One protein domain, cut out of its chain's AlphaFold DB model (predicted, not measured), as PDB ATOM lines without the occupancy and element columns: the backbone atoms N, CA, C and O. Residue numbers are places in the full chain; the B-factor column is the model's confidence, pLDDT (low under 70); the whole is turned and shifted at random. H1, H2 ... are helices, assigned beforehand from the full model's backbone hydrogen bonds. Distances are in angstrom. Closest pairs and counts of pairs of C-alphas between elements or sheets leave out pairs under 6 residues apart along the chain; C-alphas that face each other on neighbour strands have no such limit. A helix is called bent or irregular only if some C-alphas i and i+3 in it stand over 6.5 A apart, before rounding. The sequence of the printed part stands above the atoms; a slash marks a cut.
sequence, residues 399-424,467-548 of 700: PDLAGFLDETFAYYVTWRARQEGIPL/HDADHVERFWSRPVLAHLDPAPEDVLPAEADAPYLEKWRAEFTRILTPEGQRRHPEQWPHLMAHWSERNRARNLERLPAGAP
ATOM      1  N   PRO A 399      58.380  -3.959 185.267       55.81
ATOM      2  CA  PRO A 399      58.246  -3.278 183.989       55.81
ATOM      3  C   PRO A 399      57.087  -2.299 184.100       55.81
ATOM      4  O   PRO A 399      55.910  -2.687 184.147       55.81
ATOM      5  N   ASP A 400      57.447  -1.031 184.245       74.94
ATOM      6  CA  ASP A 400      56.510   0.058 184.252       74.94
ATOM      7  C   ASP A 400      56.101   0.315 182.803       74.94
ATOM      8  O   ASP A 400      56.654  -0.228 181.839       74.94
ATOM      9  N   LEU A 401      55.059   1.113 182.635       82.88
ATOM     10  CA  LEU A 401      54.536   1.402 181.311       82.88
ATOM     11  C   LEU A 401      55.597   2.069 180.408       82.88
ATOM     12  O   LEU A 401      55.531   1.920 179.193       82.88
ATOM     13  N   ALA A 402      56.595   2.757 180.977       83.69
ATOM     14  CA  ALA A 402      57.678   3.376 180.221       83.69
ATOM     15  C   ALA A 402      58.634   2.331 179.628       83.69
ATOM     16  O   ALA A 402      58.951   2.425 178.443       83.69
ATOM     17  N   GLY A 403      59.040   1.331 180.419       81.56
ATOM     18  CA  GLY A 403      59.868   0.207 179.972       81.56
ATOM     19  C   GLY A 403      59.187  -0.634 178.886       81.56
ATOM     20  O   GLY A 403      59.797  -0.937 177.864       81.56
ATOM     21  N   PHE A 404      57.887  -0.899 179.045       83.69
ATOM     22  CA  PHE A 404      57.073  -1.581 178.030       83.69
ATOM     23  C   PHE A 404      57.057  -0.837 176.682       83.69
ATOM     24  O   PHE A 404      57.288  -1.432 175.626       83.69
ATOM     25  N   LEU A 405      56.811   0.479 176.704       88.31
ATOM     26  CA  LEU A 405      56.818   1.305 175.490       88.31
ATOM     27  C   LEU A 405      58.203   1.373 174.848       88.31
ATOM     28  O   LEU A 405      58.321   1.453 173.632       88.31
ATOM     29  N   ASP A 406      59.244   1.345 175.665       87.94
ATOM     30  CA  ASP A 406      60.636   1.363 175.253       87.94
ATOM     31  C   ASP A 406      61.064   0.104 174.487       87.94
ATOM     32  O   ASP A 406      61.799   0.226 173.505       87.94
ATOM     33  N   GLU A 407      60.639  -1.071 174.957       84.31
ATOM     34  CA  GLU A 407      60.836  -2.380 174.312       84.31
ATOM     35  C   GLU A 407      60.035  -2.456 173.017       84.31
ATOM     36  O   GLU A 407      60.561  -2.742 171.945       84.31
ATOM     37  N   THR A 408      58.765  -2.073 173.088       86.19
ATOM     38  CA  THR A 408      57.876  -2.101 171.931       86.19
ATOM     39  C   THR A 408      58.316  -1.113 170.849       86.19
ATOM     40  O   THR A 408      58.232  -1.409 169.658       86.19
ATOM     41  N   PHE A 409      58.831   0.056 171.233       90.69
ATOM     42  CA  PHE A 409      59.372   1.009 170.273       90.69
ATOM     43  C   PHE A 409      60.602   0.456 169.545       90.69
ATOM     44  O   PHE A 409      60.763   0.732 168.361       90.69
ATOM     45  N   ALA A 410      61.440  -0.359 170.197       87.69
ATOM     46  CA  ALA A 410      62.549  -1.032 169.519       87.69
ATOM     47  C   ALA A 410      62.042  -1.990 168.427       87.69
ATOM     48  O   ALA A 410      62.491  -1.898 167.285       87.69
ATOM     49  N   TYR A 411      61.016  -2.798 168.720       84.38
ATOM     50  CA  TYR A 411      60.355  -3.631 167.707       84.38
ATOM     51  C   TYR A 411      59.729  -2.803 166.576       84.38
ATOM     52  O   TYR A 411      59.861  -3.148 165.399       84.38
ATOM     53  N   TYR A 412      59.089  -1.680 166.914       87.88
ATOM     54  CA  TYR A 412      58.517  -0.755 165.937       87.88
ATOM     55  C   TYR A 412      59.574  -0.178 164.989       87.88
ATOM     56  O   TYR A 412      59.338  -0.106 163.785       87.88
ATOM     57  N   VAL A 413      60.747   0.193 165.510       88.56
ATOM     58  CA  VAL A 413      61.888   0.695 164.730       88.56
ATOM     59  C   VAL A 413      62.396  -0.371 163.759       88.56
ATOM     60  O   VAL A 413      62.582  -0.059 162.586       88.56
ATOM     61  N   THR A 414      62.559  -1.621 164.202       85.06
ATOM     62  CA  THR A 414      63.001  -2.731 163.336       85.06
ATOM     63  C   THR A 414      62.011  -3.002 162.209       85.06
ATOM     64  O   THR A 414      62.394  -3.079 161.039       85.06
ATOM     65  N   TRP A 415      60.719  -3.074 162.535       86.31
ATOM     66  CA  TRP A 415      59.670  -3.238 161.530       86.31
ATOM     67  C   TRP A 415      59.632  -2.058 160.548       86.31
ATOM     68  O   TRP A 415      59.606  -2.265 159.332       86.31
ATOM     69  N   ARG A 416      59.696  -0.814 161.046       86.94
ATOM     70  CA  ARG A 416      59.691   0.393 160.208       86.94
ATOM     71  C   ARG A 416      60.900   0.489 159.293       86.94
ATOM     72  O   ARG A 416      60.726   0.804 158.119       86.94
ATOM     73  N   ALA A 417      62.095   0.203 159.799       85.62
ATOM     74  CA  ALA A 417      63.318   0.234 159.010       85.62
ATOM     75  C   ALA A 417      63.224  -0.724 157.819       85.62
ATOM     76  O   ALA A 417      63.508  -0.326 156.693       85.62
ATOM     77  N   ARG A 418      62.696  -1.935 158.027       82.38
ATOM     78  CA  ARG A 418      62.474  -2.910 156.950       82.38
ATOM     79  C   ARG A 418      61.422  -2.456 155.940       82.38
ATOM     80  O   ARG A 418      61.661  -2.561 154.740       82.38
ATOM     81  N   GLN A 419      60.300  -1.897 156.399       84.44
ATOM     82  CA  GLN A 419      59.265  -1.335 155.514       84.44
ATOM     83  C   GLN A 419      59.793  -0.172 154.660       84.44
ATOM     84  O   GLN A 419      59.433  -0.040 153.492       84.44
ATOM     85  N   GLU A 420      60.653   0.671 155.232       86.94
ATOM     86  CA  GLU A 420      61.251   1.816 154.541       86.94
ATOM     87  C   GLU A 420      62.555   1.457 153.790       86.94
ATOM     88  O   GLU A 420      63.139   2.323 153.137       86.94
ATOM     89  N   GLY A 421      63.011   0.196 153.836       84.00
ATOM     90  CA  GLY A 421      64.248  -0.263 153.189       84.00
ATOM     91  C   GLY A 421      65.529   0.349 153.776       84.00
ATOM     92  O   GLY A 421      66.518   0.523 153.063       84.00
ATOM     93  N   ILE A 422      65.501   0.724 155.055       82.75
ATOM     94  CA  ILE A 422      66.611   1.329 155.793       82.75
ATOM     95  C   ILE A 422      67.422   0.208 156.462       82.75
ATOM     96  O   ILE A 422      66.871  -0.501 157.304       82.75
ATOM     97  N   PRO A 423      68.718   0.049 156.141       79.94
ATOM     98  CA  PRO A 423      69.557  -0.955 156.786       79.94
ATOM     99  C   PRO A 423      69.834  -0.574 158.246       79.94
ATOM    100  O   PRO A 423      70.161   0.582 158.540       79.94
ATOM    101  N   LEU A 424      69.723  -1.546 159.153       78.06
ATOM    102  CA  LEU A 424      70.116  -1.399 160.556       78.06
ATOM    103  C   LEU A 424      71.521  -1.994 160.787       78.06
ATOM    104  O   LEU A 424      71.905  -2.914 160.066       78.06
ATOM    105  N   HIS A 467      43.306  -1.369 164.181       87.38
ATOM    106  CA  HIS A 467      42.065  -1.807 163.543       87.38
ATOM    107  C   HIS A 467      41.728  -3.280 163.806       87.38
ATOM    108  O   HIS A 467      40.582  -3.675 163.579       87.38
ATOM    109  N   ASP A 468      42.669  -4.057 164.346       86.56
ATOM    110  CA  ASP A 468      42.481  -5.449 164.752       86.56
ATOM    111  C   ASP A 468      42.349  -5.547 166.282       86.56
ATOM    112  O   ASP A 468      43.301  -5.351 167.038       86.56
ATOM    113  N   ALA A 469      41.141  -5.856 166.757       81.44
ATOM    114  CA  ALA A 469      40.840  -5.926 168.185       81.44
ATOM    115  C   ALA A 469      41.626  -7.027 168.922       81.44
ATOM    116  O   ALA A 469      42.016  -6.816 170.073       81.44
ATOM    117  N   ASP A 470      41.886  -8.167 168.276       79.62
ATOM    118  CA  ASP A 470      42.630  -9.273 168.884       79.62
ATOM    119  C   ASP A 470      44.117  -8.925 168.967       79.62
ATOM    120  O   ASP A 470      44.774  -9.209 169.974       79.62
ATOM    121  N   HIS A 471      44.640  -8.231 167.955       79.88
ATOM    122  CA  HIS A 471      46.003  -7.715 167.967       79.88
ATOM    123  C   HIS A 471      46.200  -6.633 169.040       79.88
ATOM    124  O   HIS A 471      47.182  -6.682 169.787       79.88
ATOM    125  N   VAL A 472      45.239  -5.714 169.197       82.25
ATOM    126  CA  VAL A 472      45.231  -4.722 170.283       82.25
ATOM    127  C   VAL A 472      45.221  -5.411 171.651       82.25
ATOM    128  O   VAL A 472      46.058  -5.099 172.499       82.25
ATOM    129  N   GLU A 473      44.320  -6.368 171.893       83.00
ATOM    130  CA  GLU A 473      44.276  -7.071 173.182       83.00
ATOM    131  C   GLU A 473      45.552  -7.880 173.446       83.00
ATOM    132  O   GLU A 473      46.083  -7.847 174.558       83.00
ATOM    133  N   ARG A 474      46.100  -8.546 172.423       78.44
ATOM    134  CA  ARG A 474      47.347  -9.308 172.525       78.44
ATOM    135  C   ARG A 474      48.529  -8.409 172.882       78.44
ATOM    136  O   ARG A 474      49.253  -8.730 173.822       78.44
ATOM    137  N   PHE A 475      48.684  -7.279 172.193       81.00
ATOM    138  CA  PHE A 475      49.743  -6.298 172.432       81.00
ATOM    139  C   PHE A 475      49.723  -5.740 173.861       81.00
ATOM    140  O   PHE A 475      50.755  -5.664 174.522       81.00
ATOM    141  N   TRP A 476      48.540  -5.377 174.365       81.31
ATOM    142  CA  TRP A 476      48.387  -4.800 175.706       81.31
ATOM    143  C   TRP A 476      48.306  -5.855 176.825       81.31
ATOM    144  O   TRP A 476      48.318  -5.503 178.010       81.31
ATOM    145  N   SER A 477      48.233  -7.148 176.491       76.25
ATOM    146  CA  SER A 477      48.283  -8.237 177.466       76.25
ATOM    147  C   SER A 477      49.735  -8.541 177.871       76.25
ATOM    148  O   SER A 477      50.556  -9.019 177.089       76.25
ATOM    149  N   ARG A 478      50.061  -8.285 179.148       58.25
ATOM    150  CA  ARG A 478      51.405  -8.456 179.746       58.25
ATOM    151  C   ARG A 478      52.143  -9.796 179.481       58.25
ATOM    152  O   ARG A 478      53.367  -9.764 179.573       58.25
ATOM    153  N   PRO A 479      51.516 -10.958 179.179       50.16
ATOM    154  CA  PRO A 479      52.270 -12.195 178.944       50.16
ATOM    155  C   PRO A 479      53.037 -12.252 177.613       50.16
ATOM    156  O   PRO A 479      53.949 -13.063 177.492       50.16
ATOM    157  N   VAL A 480      52.703 -11.434 176.608       46.81
ATOM    158  CA  VAL A 480      53.221 -11.648 175.240       46.81
ATOM    159  C   VAL A 480      54.682 -11.206 175.077       46.81
ATOM    160  O   VAL A 480      55.435 -11.877 174.376       46.81
ATOM    161  N   LEU A 481      55.133 -10.175 175.798       48.22
ATOM    162  CA  LEU A 481      56.546  -9.751 175.800       48.22
ATOM    163  C   LEU A 481      57.423 -10.535 176.788       48.22
ATOM    164  O   LEU A 481      58.638 -10.495 176.683       48.22
ATOM    165  N   ALA A 482      56.842 -11.299 177.719       44.56
ATOM    166  CA  ALA A 482      57.621 -12.190 178.588       44.56
ATOM    167  C   ALA A 482      58.125 -13.453 177.855       44.56
ATOM    168  O   ALA A 482      58.952 -14.186 178.396       44.56
ATOM    169  N   HIS A 483      57.598 -13.723 176.654       41.28
ATOM    170  CA  HIS A 483      57.952 -14.867 175.804       41.28
ATOM    171  C   HIS A 483      58.783 -14.488 174.574       41.28
ATOM    172  O   HIS A 483      59.321 -15.373 173.912       41.28
ATOM    173  N   LEU A 484      58.907 -13.195 174.284       46.59
ATOM    174  CA  LEU A 484      59.946 -12.680 173.411       46.59
ATOM    175  C   LEU A 484      61.136 -12.441 174.332       46.59
ATOM    176  O   LEU A 484      61.107 -11.495 175.105       46.59
ATOM    177  N   ASP A 485      62.119 -13.346 174.348       40.84
ATOM    178  CA  ASP A 485      63.387 -13.075 175.032       40.84
ATOM    179  C   ASP A 485      63.902 -11.744 174.458       40.84
ATOM    180  O   ASP A 485      64.229 -11.721 173.266       40.84
ATOM    181  N   PRO A 486      63.925 -10.627 175.219       43.53
ATOM    182  CA  PRO A 486      64.535  -9.413 174.710       43.53
ATOM    183  C   PRO A 486      65.991  -9.780 174.470       43.53
ATOM    184  O   PRO A 486      66.700 -10.190 175.402       43.53
ATOM    185  N   ALA A 487      66.422  -9.723 173.212       47.84
ATOM    186  CA  ALA A 487      67.813  -9.976 172.921       47.84
ATOM    187  C   ALA A 487      68.602  -8.934 173.732       47.84
ATOM    188  O   ALA A 487      68.231  -7.758 173.748       47.84
ATOM    189  N   PRO A 488      69.680  -9.315 174.436       44.06
ATOM    190  CA  PRO A 488      70.486  -8.392 175.243       44.06
ATOM    191  C   PRO A 488      71.118  -7.223 174.448       44.06
ATOM    192  O   PRO A 488      71.895  -6.451 175.012       44.06
ATOM    193  N   GLU A 489      70.771  -7.086 173.168       53.34
ATOM    194  CA  GLU A 489      71.376  -6.259 172.135       53.34
ATOM    195  C   GLU A 489      70.357  -5.329 171.436       53.34
ATOM    196  O   GLU A 489      70.736  -4.671 170.476       53.34
ATOM    197  N   ASP A 490      69.112  -5.183 171.932       64.94
ATOM    198  CA  ASP A 490      68.080  -4.263 171.387       64.94
ATOM    199  C   ASP A 490      68.402  -2.765 171.638       64.94
ATOM    200  O   ASP A 490      67.620  -1.988 172.203       64.94
ATOM    201  N   VAL A 491      69.610  -2.341 171.271       76.00
ATOM    202  CA  VAL A 491      70.062  -0.955 171.300       76.00
ATOM    203  C   VAL A 491      69.644  -0.313 169.982       76.00
ATOM    204  O   VAL A 491      70.084  -0.713 168.909       76.00
ATOM    205  N   LEU A 492      68.809   0.726 170.059       84.06
ATOM    206  CA  LEU A 492      68.406   1.495 168.879       84.06
ATOM    207  C   LEU A 492      69.640   2.021 168.112       84.06
ATOM    208  O   LEU A 492      70.696   2.242 168.712       84.06
ATOM    209  N   PRO A 493      69.532   2.301 166.803       84.94
ATOM    210  CA  PRO A 493      70.568   3.031 166.074       84.94
ATOM    211  C   PRO A 493      70.940   4.340 166.778       84.94
ATOM    212  O   PRO A 493      70.095   4.973 167.416       84.94
ATOM    213  N   ALA A 494      72.204   4.759 166.685       86.19
ATOM    214  CA  ALA A 494      72.646   5.987 167.338       86.19
ATOM    215  C   ALA A 494      71.862   7.196 166.799       86.19
ATOM    216  O   ALA A 494      71.667   7.321 165.594       86.19
ATOM    217  N   GLU A 495      71.445   8.115 167.680       88.12
ATOM    218  CA  GLU A 495      70.637   9.291 167.296       88.12
ATOM    219  C   GLU A 495      71.263  10.114 166.156       88.12
ATOM    220  O   GLU A 495      70.547  10.703 165.351       88.12
ATOM    221  N   ALA A 496      72.597  10.170 166.093       85.31
ATOM    222  CA  ALA A 496      73.324  10.899 165.056       85.31
ATOM    223  C   ALA A 496      73.224  10.236 163.671       85.31
ATOM    224  O   ALA A 496      73.223  10.938 162.661       85.31
ATOM    225  N   ASP A 497      73.098   8.910 163.638       81.31
ATOM    226  CA  ASP A 497      73.097   8.098 162.417       81.31
ATOM    227  C   ASP A 497      71.669   7.769 161.941       81.31
ATOM    228  O   ASP A 497      71.472   7.260 160.838       81.31
ATOM    229  N   ALA A 498      70.656   8.096 162.750       84.81
ATOM    230  CA  ALA A 498      69.260   7.735 162.522       84.81
ATOM    231  C   ALA A 498      68.297   8.927 162.721       84.81
ATOM    232  O   ALA A 498      67.480   8.939 163.647       84.81
ATOM    233  N   PRO A 499      68.326   9.938 161.824       84.19
ATOM    234  CA  PRO A 499      67.498  11.147 161.943       84.19
ATOM    235  C   PRO A 499      65.982  10.881 161.865       84.19
ATOM    236  O   PRO A 499      65.179  11.755 162.189       84.19
ATOM    237  N   TYR A 500      65.577   9.682 161.439       86.56
ATOM    238  CA  TYR A 500      64.186   9.232 161.357       86.56
ATOM    239  C   TYR A 500      63.583   8.833 162.716       86.56
ATOM    240  O   TYR A 500      62.357   8.813 162.838       86.56
ATOM    241  N   LEU A 501      64.398   8.570 163.747       89.12
ATOM    242  CA  LEU A 501      63.910   8.092 165.049       89.12
ATOM    243  C   LEU A 501      62.921   9.060 165.702       89.12
ATOM    244  O   LEU A 501      61.917   8.625 166.255       89.12
ATOM    245  N   GLU A 502      63.144  10.368 165.586       91.75
ATOM    246  CA  GLU A 502      62.243  11.367 166.170       91.75
ATOM    247  C   GLU A 502      60.858  11.360 165.506       91.75
ATOM    248  O   GLU A 502      59.824  11.414 166.176       91.75
ATOM    249  N   LYS A 503      60.828  11.210 164.177       93.44
ATOM    250  CA  LYS A 503      59.581  11.053 163.421       93.44
ATOM    251  C   LYS A 503      58.857   9.774 163.847       93.44
ATOM    252  O   LYS A 503      57.648   9.810 164.073       93.44
ATOM    253  N   TRP A 504      59.579   8.663 163.977       94.31
ATOM    254  CA  TRP A 504      59.000   7.382 164.376       94.31
ATOM    255  C   TRP A 504      58.504   7.381 165.825       94.31
ATOM    256  O   TRP A 504      57.444   6.818 166.075       94.31
ATOM    257  N   ARG A 505      59.163   8.075 166.766       94.56
ATOM    258  CA  ARG A 505      58.634   8.283 168.134       94.56
ATOM    259  C   ARG A 505      57.290   8.999 168.116       94.56
ATOM    260  O   ARG A 505      56.345   8.568 168.779       94.56
ATOM    261  N   ALA A 506      57.196  10.092 167.358       93.81
ATOM    262  CA  ALA A 506      55.964  10.864 167.236       93.81
ATOM    263  C   ALA A 506      54.837  10.041 166.593       93.81
ATOM    264  O   ALA A 506      53.677  10.140 166.989       93.81
ATOM    265  N   GLU A 507      55.169   9.198 165.616       92.94
ATOM    266  CA  GLU A 507      54.199   8.312 164.988       92.94
ATOM    267  C   GLU A 507      53.734   7.188 165.922       92.94
ATOM    268  O   GLU A 507      52.530   6.999 166.092       92.94
ATOM    269  N   PHE A 508      54.673   6.497 166.562       93.06
ATOM    270  CA  PHE A 508      54.410   5.413 167.502       93.06
ATOM    271  C   PHE A 508      53.507   5.869 168.655       93.06
ATOM    272  O   PHE A 508      52.452   5.287 168.908       93.06
ATOM    273  N   THR A 509      53.858   6.986 169.298       92.81
ATOM    274  CA  THR A 509      53.047   7.569 170.380       92.81
ATOM    275  C   THR A 509      51.660   7.985 169.902       92.81
ATOM    276  O   THR A 509      50.671   7.747 170.600       92.81
ATOM    277  N   ARG A 510      51.542   8.550 168.693       94.00
ATOM    278  CA  ARG A 510      50.249   8.910 168.091       94.00
ATOM    279  C   ARG A 510      49.359   7.686 167.872       94.00
ATOM    280  O   ARG A 510      48.166   7.775 168.153       94.00
ATOM    281  N   ILE A 511      49.917   6.575 167.389       93.06
ATOM    282  CA  ILE A 511      49.173   5.332 167.128       93.06
ATOM    283  C   ILE A 511      48.673   4.705 168.438       93.06
ATOM    284  O   ILE A 511      47.519   4.287 168.513       93.06
ATOM    285  N   LEU A 512      49.498   4.699 169.490       92.88
ATOM    286  CA  LEU A 512      49.129   4.107 170.781       92.88
ATOM    287  C   LEU A 512      48.215   4.990 171.638       92.88
ATOM    288  O   LEU A 512      47.527   4.479 172.518       92.88
ATOM    289  N   THR A 513      48.185   6.306 171.402       94.06
ATOM    290  CA  THR A 513      47.489   7.270 172.273       94.06
ATOM    291  C   THR A 513      46.015   6.947 172.551       94.06
ATOM    292  O   THR A 513      45.643   7.010 173.724       94.06
ATOM    293  N   PRO A 514      45.167   6.601 171.560       93.75
ATOM    294  CA  PRO A 514      43.756   6.310 171.823       93.75
ATOM    295  C   PRO A 514      43.563   5.179 172.840       93.75
ATOM    296  O   PRO A 514      42.748   5.285 173.757       93.75
ATOM    297  N   GLU A 515      44.358   4.120 172.711       91.44
ATOM    298  CA  GLU A 515      44.250   2.927 173.543       91.44
ATOM    299  C   GLU A 515      44.981   3.086 174.883       91.44
ATOM    300  O   GLU A 515      44.465   2.699 175.933       91.44
ATOM    301  N   GLY A 516      46.129   3.767 174.880       89.69
ATOM    302  CA  GLY A 516      46.865   4.124 176.087       89.69
ATOM    303  C   GLY A 516      46.067   5.039 177.022       89.69
ATOM    304  O   GLY A 516      46.023   4.795 178.227       89.69
ATOM    305  N   GLN A 517      45.350   6.037 176.486       93.31
ATOM    306  CA  GLN A 517      44.431   6.876 177.273       93.31
ATOM    307  C   GLN A 517      43.251   6.078 177.837       93.31
ATOM    308  O   GLN A 517      42.797   6.359 178.945       93.31
ATOM    309  N   ARG A 518      42.754   5.079 177.095       92.94
ATOM    310  CA  ARG A 518      41.645   4.222 177.530       92.94
ATOM    311  C   ARG A 518      42.051   3.299 178.679       92.94
ATOM    312  O   ARG A 518      41.303   3.182 179.648       92.94
ATOM    313  N   ARG A 519      43.209   2.634 178.574       87.69
ATOM    314  CA  ARG A 519      43.690   1.655 179.568       87.69
ATOM    315  C   ARG A 519      44.392   2.300 180.765       87.69
ATOM    316  O   ARG A 519      44.288   1.784 181.875       87.69
ATOM    317  N   HIS A 520      45.072   3.428 180.558       86.50
ATOM    318  CA  HIS A 520      45.896   4.100 181.566       86.50
ATOM    319  C   HIS A 520      45.571   5.603 181.684       86.50
ATOM    320  O   HIS A 520      46.476   6.433 181.573       86.50
ATOM    321  N   PRO A 521      44.307   5.996 181.941       90.31
ATOM    322  CA  PRO A 521      43.859   7.392 181.847       90.31
ATOM    323  C   PRO A 521      44.622   8.361 182.760       90.31
ATOM    324  O   PRO A 521      44.826   9.517 182.398       90.31
ATOM    325  N   GLU A 522      45.068   7.894 183.927       86.44
ATOM    326  CA  GLU A 522      45.802   8.711 184.898       86.44
ATOM    327  C   GLU A 522      47.302   8.794 184.585       86.44
ATOM    328  O   GLU A 522      47.913   9.837 184.777       86.44
ATOM    329  N   GLN A 523      47.909   7.718 184.076       84.25
ATOM    330  CA  GLN A 523      49.362   7.634 183.869       84.25
ATOM    331  C   GLN A 523      49.780   8.122 182.477       84.25
ATOM    332  O   GLN A 523      50.851   8.710 182.323       84.25
ATOM    333  N   TRP A 524      48.931   7.914 181.464       89.62
ATOM    334  CA  TRP A 524      49.247   8.183 180.061       89.62
ATOM    335  C   TRP A 524      49.622   9.646 179.776       89.62
ATOM    336  O   TRP A 524      50.651   9.862 179.134       89.62
ATOM    337  N   PRO A 525      48.883  10.669 180.267       90.25
ATOM    338  CA  PRO A 525      49.239  12.066 180.007       90.25
ATOM    339  C   PRO A 525      50.598  12.455 180.600       90.25
ATOM    340  O   PRO A 525      51.363  13.178 179.968       90.25
ATOM    341  N   HIS A 526      50.911  11.954 181.799       86.25
ATOM    342  CA  HIS A 526      52.185  12.216 182.467       86.25
ATOM    343  C   HIS A 526      53.346  11.506 181.772       86.25
ATOM    344  O   HIS A 526      54.396  12.108 181.563       86.25
ATOM    345  N   LEU A 527      53.149  10.250 181.365       86.62
ATOM    346  CA  LEU A 527      54.165   9.474 180.667       86.62
ATOM    347  C   LEU A 527      54.486  10.077 179.294       86.62
ATOM    348  O   LEU A 527      55.649  10.323 178.987       86.62
ATOM    349  N   MET A 528      53.469  10.381 178.486       91.62
ATOM    350  CA  MET A 528      53.661  10.933 177.138       91.62
ATOM    351  C   MET A 528      54.282  12.333 177.131       91.62
ATOM    352  O   MET A 528      54.930  12.695 176.153       91.62
ATOM    353  N   ALA A 529      54.158  13.103 178.218       89.25
ATOM    354  CA  ALA A 529      54.817  14.404 178.340       89.25
ATOM    355  C   ALA A 529      56.356  14.309 178.344       89.25
ATOM    356  O   ALA A 529      57.025  15.293 178.026       89.25
ATOM    357  N   HIS A 530      56.915  13.147 178.699       88.19
ATOM    358  CA  HIS A 530      58.357  12.982 178.913       88.19
ATOM    359  C   HIS A 530      58.955  11.739 178.234       88.19
ATOM    360  O   HIS A 530      60.175  11.655 178.117       88.19
ATOM    361  N   TRP A 531      58.136  10.789 177.762       92.00
ATOM    362  CA  TRP A 531      58.609   9.504 177.237       92.00
ATOM    363  C   TRP A 531      59.554   9.652 176.040       92.00
ATOM    364  O   TRP A 531      60.606   9.024 176.042       92.00
ATOM    365  N   SER A 532      59.241  10.500 175.055       90.38
ATOM    366  CA  SER A 532      60.104  10.661 173.873       90.38
ATOM    367  C   SER A 532      61.495  11.184 174.241       90.38
ATOM    368  O   SER A 532      62.497  10.658 173.763       90.38
ATOM    369  N   GLU A 533      61.564  12.171 175.140       89.25
ATOM    370  CA  GLU A 533      62.833  12.732 175.623       89.25
ATOM    371  C   GLU A 533      63.603  11.708 176.466       89.25
ATOM    372  O   GLU A 533      64.810  11.544 176.307       89.25
ATOM    373  N   ARG A 534      62.894  10.950 177.309       88.25
ATOM    374  CA  ARG A 534      63.462   9.846 178.085       88.25
ATOM    375  C   ARG A 534      64.043   8.755 177.176       88.25
ATOM    376  O   ARG A 534      65.183   8.339 177.369       88.25
ATOM    377  N   ASN A 535      63.285   8.306 176.176       91.06
ATOM    378  CA  ASN A 535      63.700   7.298 175.200       91.06
ATOM    379  C   ASN A 535      64.929   7.764 174.401       91.06
ATOM    380  O   ASN A 535      65.870   6.996 174.196       91.06
ATOM    381  N   ARG A 536      64.954   9.042 174.012       90.62
ATOM    382  CA  ARG A 536      66.102   9.680 173.362       90.62
ATOM    383  C   ARG A 536      67.329   9.725 174.272       90.62
ATOM    384  O   ARG A 536      68.408   9.326 173.844       90.62
ATOM    385  N   ALA A 537      67.182  10.169 175.521       86.06
ATOM    386  CA  ALA A 537      68.273  10.202 176.498       86.06
ATOM    387  C   ALA A 537      68.861   8.800 176.735       86.06
ATOM    388  O   ALA A 537      70.075   8.618 176.689       86.06
ATOM    389  N   ARG A 538      67.998   7.784 176.871       89.06
ATOM    390  CA  ARG A 538      68.395   6.372 176.951       89.06
ATOM    391  C   ARG A 538      69.215   5.934 175.732       89.06
ATOM    392  O   ARG A 538      70.245   5.280 175.891       89.06
ATOM    393  N   ASN A 539      68.773   6.283 174.523       88.12
ATOM    394  CA  ASN A 539      69.483   5.916 173.299       88.12
ATOM    395  C   ASN A 539      70.834   6.644 173.155       88.12
ATOM    396  O   ASN A 539      71.816   6.046 172.716       88.12
ATOM    397  N   LEU A 540      70.922   7.909 173.585       86.75
ATOM    398  CA  LEU A 540      72.189   8.650 173.651       86.75
ATOM    399  C   LEU A 540      73.203   7.980 174.592       86.75
ATOM    400  O   LEU A 540      74.396   7.984 174.303       86.75
ATOM    401  N   GLU A 541      72.734   7.357 175.675       82.38
ATOM    402  CA  GLU A 541      73.558   6.546 176.584       82.38
ATOM    403  C   GLU A 541      73.862   5.127 176.049       82.38
ATOM    404  O   GLU A 541      74.543   4.358 176.727       82.38
ATOM    405  N   ARG A 542      73.378   4.769 174.847       85.00
ATOM    406  CA  ARG A 542      73.504   3.431 174.231       85.00
ATOM    407  C   ARG A 542      72.991   2.303 175.136       85.00
ATOM    408  O   ARG A 542      73.557   1.211 175.168       85.00
ATOM    409  N   LEU A 543      71.929   2.572 175.895       80.56
ATOM    410  CA  LEU A 543      71.322   1.588 176.790       80.56
ATOM    411  C   LEU A 543      70.304   0.700 176.042       80.56
ATOM    412  O   LEU A 543      69.585   1.220 175.181       80.56
ATOM    413  N   PRO A 544      70.195  -0.601 176.393       82.69
ATOM    414  CA  PRO A 544      69.173  -1.497 175.849       82.69
ATOM    415  C   PRO A 544      67.749  -1.008 176.110       82.69
ATOM    416  O   PRO A 544      67.504  -0.198 177.016       82.69
ATOM    417  N   ALA A 545      66.794  -1.544 175.352       80.50
ATOM    418  CA  ALA A 545      65.394  -1.263 175.602       80.50
ATOM    419  C   ALA A 545      64.947  -1.661 177.023       80.50
ATOM    420  O   ALA A 545      65.449  -2.620 177.600       80.50
ATOM    421  N   GLY A 546      64.081  -0.847 177.635       76.88
ATOM    422  CA  GLY A 546      63.612  -1.037 179.015       76.88
ATOM    423  C   GLY A 546      64.631  -0.687 180.111       76.88
ATOM    424  O   GLY A 546      64.265  -0.597 181.283       76.88
ATOM    425  N   ALA A 547      65.902  -0.432 179.772       77.38
ATOM    426  CA  ALA A 547      66.908  -0.077 180.765       77.38
ATOM    427  C   ALA A 547      66.678   1.347 181.322       77.38
ATOM    428  O   ALA A 547      66.450   2.287 180.550       77.38
ATOM    429  N   PRO A 548      66.790   1.549 182.649       77.69
ATOM    430  CA  PRO A 548      66.671   2.874 183.244       77.69
ATOM    431  C   PRO A 548      67.878   3.742 182.873       77.69
ATOM    432  O   PRO A 548      69.021   3.256 182.859       77.69
TER     433      PRO A 548
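AT A GLANCE: This is residues 399 to 424 and 467 to 548 of the 700 residues of an uncharacterized protein of Streptomyces griseocarneus (UniProt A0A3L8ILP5). A long helix, H1, runs through the middle, and a second, kinked long helix, H3, crosses it steeply. From the end of H3 the chain folds back through short H4 into H5, while H2 sits off to one side and the long link after it swings round to the start of H3. The printed part has 108 residues with five named helices, H1 to H5 in order, and no named strand: all helix. It is compact, with a radius of gyration of the C-alphas of 13.6 A and spans of 35 by 26 by 25 A.

HOW THE PARTS SIT: Start at H1, residues 401 to 419; its residues 409 to 413 touch H3, residues 501 to 519, at a steep tilt of 50 degrees, opposite ways, with C-alphas 409 and 508 closest at 7.2 A. H3 is irregular, C-alphas 511 and 514 being 7.2 A apart, with a kink of 49 degrees near residue 513. Its residues 509 to 517 touch H4, residues 524 to 528, closest at C-alphas 517 and 524, 5.7 A. H5, residues 531 to 540, is close but not clearly touching H1, with C-alphas 406 and 535 closest at 6.7 A. H2, residues 469 to 476, and H3 are near each other, with 5 pairs of C-alphas within 10 A. Every O i to N i+4 pair is within hydrogen-bond range in H1, H2, H4 and H5, and 13 of 15 in H3.

IN THESE COORDINATES: Find C-alpha 401 at (54.536, 1.402, 181.311); from there H1 runs 26.4 A. H3 spans 25.7 A, H5 14.1 A, H2 10.7 A and H4 6.0 A; H5 ends at C-alpha 540, (72.189, 8.650, 173.651).

THE WHOLE: C-alphas 423 and 522 are farthest apart, 38.1 A. Residues 425 to 466 are not printed, a gap of 28.2 A between C-alphas 424 and 467. The link from H2 to H3 is long; those from H3 to H4 and H4 to H5 are tight. In this model residue 399 and residues 478 to 490 have pLDDT under 70.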